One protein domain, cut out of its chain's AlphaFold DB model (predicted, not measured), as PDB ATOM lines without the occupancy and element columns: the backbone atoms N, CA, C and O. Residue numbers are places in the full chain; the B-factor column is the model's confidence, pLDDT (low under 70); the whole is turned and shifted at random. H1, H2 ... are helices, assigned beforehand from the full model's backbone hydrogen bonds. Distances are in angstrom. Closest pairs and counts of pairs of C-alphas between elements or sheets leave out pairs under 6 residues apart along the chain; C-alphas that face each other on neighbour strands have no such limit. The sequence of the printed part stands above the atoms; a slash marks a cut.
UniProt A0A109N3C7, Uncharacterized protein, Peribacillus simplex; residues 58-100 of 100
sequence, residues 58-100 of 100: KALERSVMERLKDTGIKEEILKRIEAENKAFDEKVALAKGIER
ATOM      1  N   LYS A  58     205.441 255.756 180.043       74.69
ATOM      2  CA  LYS A  58     206.011 254.415 179.827       74.69
ATOM      3  C   LYS A  58     205.362 253.334 180.688       74.69
ATOM      4  O   LYS A  58     205.390 252.154 180.333       74.69
ATOM      5  N   ALA A  59     204.875 253.683 181.876       74.62
ATOM      6  CA  ALA A  59     204.144 252.751 182.732       74.62
ATOM      7  C   ALA A  59     202.731 252.519 182.181       74.62
ATOM      8  O   ALA A  59     202.268 251.377 182.134       74.62
ATOM      9  N   LEU A  60     202.094 253.582 181.681       77.56
ATOM     10  CA  LEU A  60     200.809 253.500 180.994       77.56
ATOM     11  C   LEU A  60     200.903 252.644 179.723       77.56
ATOM     12  O   LEU A  60     200.121 251.708 179.562       77.56
ATOM     13  N   GLU A  61     201.888 252.909 178.863       78.62
ATOM     14  CA  GLU A  61     202.120 252.165 177.622       78.62
ATOM     15  C   GLU A  61     202.306 250.668 177.893       78.62
ATOM     16  O   GLU A  61     201.635 249.835 177.282       78.62
ATOM     17  N   ARG A  62     203.149 250.310 178.870       78.75
ATOM     18  CA  ARG A  62     203.368 248.907 179.252       78.75
ATOM     19  C   ARG A  62     202.090 248.231 179.739       78.75
ATOM     20  O   ARG A  62     201.772 247.145 179.263       78.75
ATOM     21  N   SER A  63     201.324 248.889 180.608       77.00
ATOM     22  CA  SER A  63     200.061 248.346 181.126       77.00
ATOM     23  C   SER A  63     198.995 248.174 180.037       77.00
ATOM     24  O   SER A  63     198.188 247.242 180.079       77.00
ATOM     25  N   VAL A  64     198.964 249.066 179.045       78.81
ATOM     26  CA  VAL A  64     198.085 248.917 177.877       78.81
ATOM     27  C   VAL A  64     198.540 247.735 177.018       78.81
ATOM     28  O   VAL A  64     197.718 246.898 176.654       78.81
ATOM     29  N   MET A  65     199.841 247.610 176.754       77.00
ATOM     30  CA  MET A  65     200.393 246.519 175.945       77.00
ATOM     31  C   MET A  65     200.238 245.141 176.598       77.00
ATOM     32  O   MET A  65     199.966 244.169 175.899       77.00
ATOM     33  N   GLU A  66     200.380 245.035 177.918       76.00
ATOM     34  CA  GLU A  66     200.123 243.792 178.659       76.00
ATOM     35  C   GLU A  66     198.651 243.378 178.552       76.00
ATOM     36  O   GLU A  66     198.358 242.247 178.173       76.00
ATOM     37  N   ARG A  67     197.716 244.321 178.720       72.50
ATOM     38  CA  ARG A  67     196.282 244.044 178.526       72.50
ATOM     39  C   ARG A  67     195.935 243.641 177.092       72.50
ATOM     40  O   ARG A  67     195.071 242.792 176.884       72.50
ATOM     41  N   LEU A  68     196.602 244.211 176.091       72.81
ATOM     42  CA  LEU A  68     196.418 243.805 174.692       72.81
ATOM     43  C   LEU A  68     196.974 242.402 174.402       72.81
ATOM     44  O   LEU A  68     196.444 241.707 173.536       72.81
ATOM     45  N   LYS A  69     198.014 241.965 175.124       66.31
ATOM     46  CA  LYS A  69     198.537 240.594 175.030       66.31
ATOM     47  C   LYS A  69     197.590 239.578 175.671       66.31
ATOM     48  O   LYS A  69     197.384 238.518 175.091       66.31
ATOM     49  N   ASP A  70     196.987 239.917 176.808       63.72
ATOM     50  CA  ASP A  70     196.129 238.995 177.568       63.72
ATOM     51  C   ASP A  70     194.749 238.762 176.932       63.72
ATOM     52  O   ASP A  70     194.051 237.808 177.267       63.72
ATOM     53  N   THR A  71     194.331 239.627 176.008       68.19
ATOM     54  CA  THR A  71     192.961 239.640 175.471       68.19
ATOM     55  C   THR A  71     192.782 238.851 174.171       68.19
ATOM     56  O   THR A  71     191.675 238.817 173.639       68.19
ATOM     57  N   GLY A  72     193.837 238.229 173.625       67.50
ATOM     58  CA  GLY A  72     193.782 237.548 172.318       67.50
ATOM     59  C   GLY A  72     193.496 238.492 171.132       67.50
ATOM     60  O   GLY A  72     193.298 238.060 169.996       67.50
ATOM     61  N   ILE A  73     193.462 239.804 171.396       70.31
ATOM     62  CA  ILE A  73     193.200 240.860 170.412       70.31
ATOM     63  C   ILE A  73     194.370 240.961 169.430       70.31
ATOM     64  O   ILE A  73     194.177 241.323 168.272       70.31
ATOM     65  N   LYS A  74     195.585 240.596 169.858       68.50
ATOM     66  CA  LYS A  74     196.769 240.558 168.996       68.50
ATOM     67  C   LYS A  74     196.540 239.675 167.768       68.50
ATOM     68  O   LYS A  74     196.857 240.095 166.658       68.50
ATOM     69  N   GLU A  75     195.981 238.484 167.952       71.31
ATOM     70  CA  GLU A  75     195.690 237.530 166.883       71.31
ATOM     71  C   GLU A  75     194.595 238.053 165.946       71.31
ATOM     72  O   GLU A  75     194.660 237.840 164.734       71.31
ATOM     73  N   GLU A  76     193.605 238.767 166.484       76.81
ATOM     74  CA  GLU A  76     192.559 239.406 165.684       76.81
ATOM     75  C   GLU A  76     193.111 240.572 164.850       76.81
ATOM     76  O   GLU A  76     192.822 240.669 163.657       76.81
ATOM     77  N   ILE A  77     193.953 241.421 165.447       77.44
ATOM     78  CA  ILE A  77     194.640 242.513 164.747       77.44
ATOM     79  C   ILE A  77     195.537 241.948 163.641       77.44
ATOM     80  O   ILE A  77     195.505 242.459 162.523       77.44
ATOM     81  N   LEU A  78     196.283 240.870 163.911       76.94
ATOM     82  CA  LEU A  78     197.144 240.237 162.908       76.94
ATOM     83  C   LEU A  78     196.333 239.746 161.698       76.94
ATOM     84  O   LEU A  78     196.677 240.054 160.560       76.94
ATOM     85  N   LYS A  79     195.210 239.060 161.944       82.12
ATOM     86  CA  LYS A  79     194.311 238.579 160.882       82.12
ATOM     87  C   LYS A  79     193.699 239.717 160.071       82.12
ATOM     88  O   LYS A  79     193.545 239.582 158.858       82.12
ATOM     89  N   ARG A  80     193.341 240.832 160.718       78.81
ATOM     90  CA  ARG A  80     192.817 242.021 160.025       78.81
ATOM     91  C   ARG A  80     193.872 242.636 159.108       78.81
ATOM     92  O   ARG A  80     193.564 242.901 157.952       78.81
ATOM     93  N   ILE A  81     195.113 242.771 159.579       80.62
ATOM     94  CA  ILE A  81     196.229 243.288 158.769       80.62
ATOM     95  C   ILE A  81     196.512 242.372 157.569       80.62
ATOM     96  O   ILE A  81     196.667 242.854 156.448       80.62
ATOM     97  N   GLU A  82     196.544 241.052 157.764       81.44
ATOM     98  CA  GLU A  82     196.736 240.092 156.666       81.44
ATOM     99  C   GLU A  82     195.611 240.169 155.621       81.44
ATOM    100  O   GLU A  82     195.878 240.150 154.417       81.44
ATOM    101  N   ALA A  83     194.357 240.298 156.065       84.31
ATOM    102  CA  ALA A  83     193.208 240.447 155.175       84.31
ATOM    103  C   ALA A  83     193.247 241.767 154.386       84.31
ATOM    104  O   ALA A  83     192.967 241.772 153.185       84.31
ATOM    105  N   GLU A  84     193.619 242.874 155.032       82.06
ATOM    106  CA  GLU A  84     193.768 244.180 154.384       82.06
ATOM    107  C   GLU A  84     194.898 244.184 153.351       82.06
ATOM    108  O   GLU A  84     194.693 244.663 152.234       82.06
ATOM    109  N   ASN A  85     196.050 243.586 153.668       81.38
ATOM    110  CA  ASN A  85     197.163 243.450 152.725       81.38
ATOM    111  C   ASN A  85     196.772 242.611 151.503       81.38
ATOM    112  O   ASN A  85     197.032 243.010 150.371       81.38
ATOM    113  N   LYS A  86     196.065 241.493 151.704       83.38
ATOM    114  CA  LYS A  86     195.577 240.666 150.592       83.38
ATOM    115  C   LYS A  86     194.589 241.428 149.702       83.38
ATOM    116  O   LYS A  86     194.699 241.387 148.479       83.38
ATOM    117  N   ALA A  87     193.655 242.164 150.306       83.81
ATOM    118  CA  ALA A  87     192.712 242.999 149.566       83.81
ATOM    119  C   ALA A  87     193.415 244.145 148.814       83.81
ATOM    120  O   ALA A  87     192.962 244.559 147.745       83.81
ATOM    121  N   PHE A  88     194.516 244.666 149.357       82.56
ATOM    122  CA  PHE A  88     195.354 245.650 148.682       82.56
ATOM    123  C   PHE A  88     196.067 245.042 147.466       82.56
ATOM    124  O   PHE A  88     195.974 245.601 146.374       82.56
ATOM    125  N   ASP A  89     196.683 243.869 147.614       82.31
ATOM    126  CA  ASP A  89     197.359 243.164 146.519       82.31
ATOM    127  C   ASP A  89     196.393 242.792 145.382       82.31
ATOM    128  O   ASP A  89     196.716 242.965 144.205       82.31
ATOM    129  N   GLU A  90     195.171 242.361 145.711       81.06
ATOM    130  CA  GLU A  90     194.114 242.075 144.734       81.06
ATOM    131  C   GLU A  90     193.686 243.333 143.960       81.06
ATOM    132  O   GLU A  90     193.526 243.290 142.738       81.06
ATOM    133  N   LYS A  91     193.569 244.482 144.639       81.31
ATOM    134  CA  LYS A  91     193.278 245.771 143.988       81.31
ATOM    135  C   LYS A  91     194.420 246.229 143.084       81.31
ATOM    136  O   LYS A  91     194.164 246.721 141.987       81.31
ATOM    137  N   VAL A  92     195.668 246.050 143.515       81.75
ATOM    138  CA  VAL A  92     196.855 246.368 142.707       81.75
ATOM    139  C   VAL A  92     196.934 245.464 141.474       81.75
ATOM    140  O   VAL A  92     197.241 245.943 140.381       81.75
ATOM    141  N   ALA A  93     196.628 244.172 141.615       79.62
ATOM    142  CA  ALA A  93     196.589 243.230 140.501       79.62
ATOM    143  C   ALA A  93     195.469 243.564 139.500       79.62
ATOM    144  O   ALA A  93     195.709 243.551 138.292       79.62
ATOM    145  N   LEU A  94     194.279 243.931 139.988       78.94
ATOM    146  CA  LEU A  94     193.160 244.367 139.153       78.94
ATOM    147  C   LEU A  94     193.504 245.647 138.374       78.94
ATOM    148  O   LEU A  94     193.281 245.706 137.168       78.94
ATOM    149  N   ALA A  95     194.105 246.639 139.037       75.00
ATOM    150  CA  ALA A  95     194.522 247.888 138.401       75.00
ATOM    151  C   ALA A  95     195.556 247.658 137.284       75.00
ATOM    152  O   ALA A  95     195.427 248.225 136.204       75.00
ATOM    153  N   LYS A  96     196.526 246.760 137.501       76.31
ATOM    154  CA  LYS A  96     197.527 246.376 136.486       76.31
ATOM    155  C   LYS A  96     196.948 245.546 135.334       76.31
ATOM    156  O   LYS A  96     197.522 245.530 134.250       76.31
ATOM    157  N   GLY A  97     195.851 244.822 135.566       65.00
ATOM    158  CA  GLY A  97     195.172 244.010 134.552       65.00
ATOM    159  C   GLY A  97     194.244 244.808 133.631       65.00
ATOM    160  O   GLY A  97     194.018 244.384 132.504       65.00
ATOM    161  N   ILE A  98     193.734 245.954 134.093       59.19
ATOM    162  CA  ILE A  98     192.875 246.866 133.312       59.19
ATOM    163  C   ILE A  98     193.707 247.759 132.368       59.19
ATOM    164  O   ILE A  98     193.180 248.293 131.400       59.19
ATOM    165  N   GLU A  99     195.011 247.893 132.614       55.28
ATOM    166  CA  GLU A  99     195.939 248.722 131.828       55.28
ATOM    167  C   GLU A  99     196.522 248.007 130.580       55.28
ATOM    168  O   GLU A  99     197.508 248.474 130.007       55.28
ATOM    169  N   ARG A 100     195.942 246.871 130.153       50.06
ATOM    170  CA  ARG A 100     196.321 246.128 128.933       50.06
ATOM    171  C   ARG A 100     195.236 246.143 127.867       50.06
ATOM    172  O   ARG A 100     194.061 245.920 128.225       50.06
TER     173      ARG A 100
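This is residues 58 to 100 of the 100 residues of an uncharacterized protein of Peribacillus simplex (UniProt A0A109N3C7). One long helix, H2, makes most of the length, and a shorter helix, H1, meets it near one end at close to a right angle, so that the two form an L in one nearly flat layer. The corner of the L is a tight turn at residues 71 and 72, and nothing fills the space between the two arms. The printed part has 43 residues, with two named helices, H1 then H2, and no named strand; the class is all helix. The whole is extended, with a radius of gyration of the C-alphas of 17.2 A and spans of 54 by 20 by 5 A.

H2, the longest helix, covers residues 73 to 98 and is 37.6 A long from first to last C-alpha. It begins at C-alpha 73 at (193.200, 240.860, 170.412) and ends at C-alpha 98 at (192.875, 246.866, 133.312). H1 covers residues 58 to 70 and is 18.5 A long, beginning at C-alpha 58 at (206.011, 254.415, 179.827).

H1 and H2 are close but not clearly touching, with 1 pair of C-alphas within 8 A. Their closest C-alphas are those of Leu 68 and Lys 74, 6.6 A apart. Their lines are about perpendicular, at 83 degrees, and their centres are 27.5 A apart. In H1 and H2 every O i to N i+4 pair is within hydrogen-bond range. Residues 75 to 100, of which 75 to 98 belong to H2, stand free, and so do residues 58 to 64 of H1.

The C-alphas farthest apart are those of Ala 59 and Arg 100, at 54.8 A. The printed part has no cut and ends at Arg 100, the chain's last residue. The link from H1 to H2 is tight, with 2 residues. The mean pLDDT of the printed part is 75.2; residues 69 to 72, residue 74 and residues 97 to 100 are under 70.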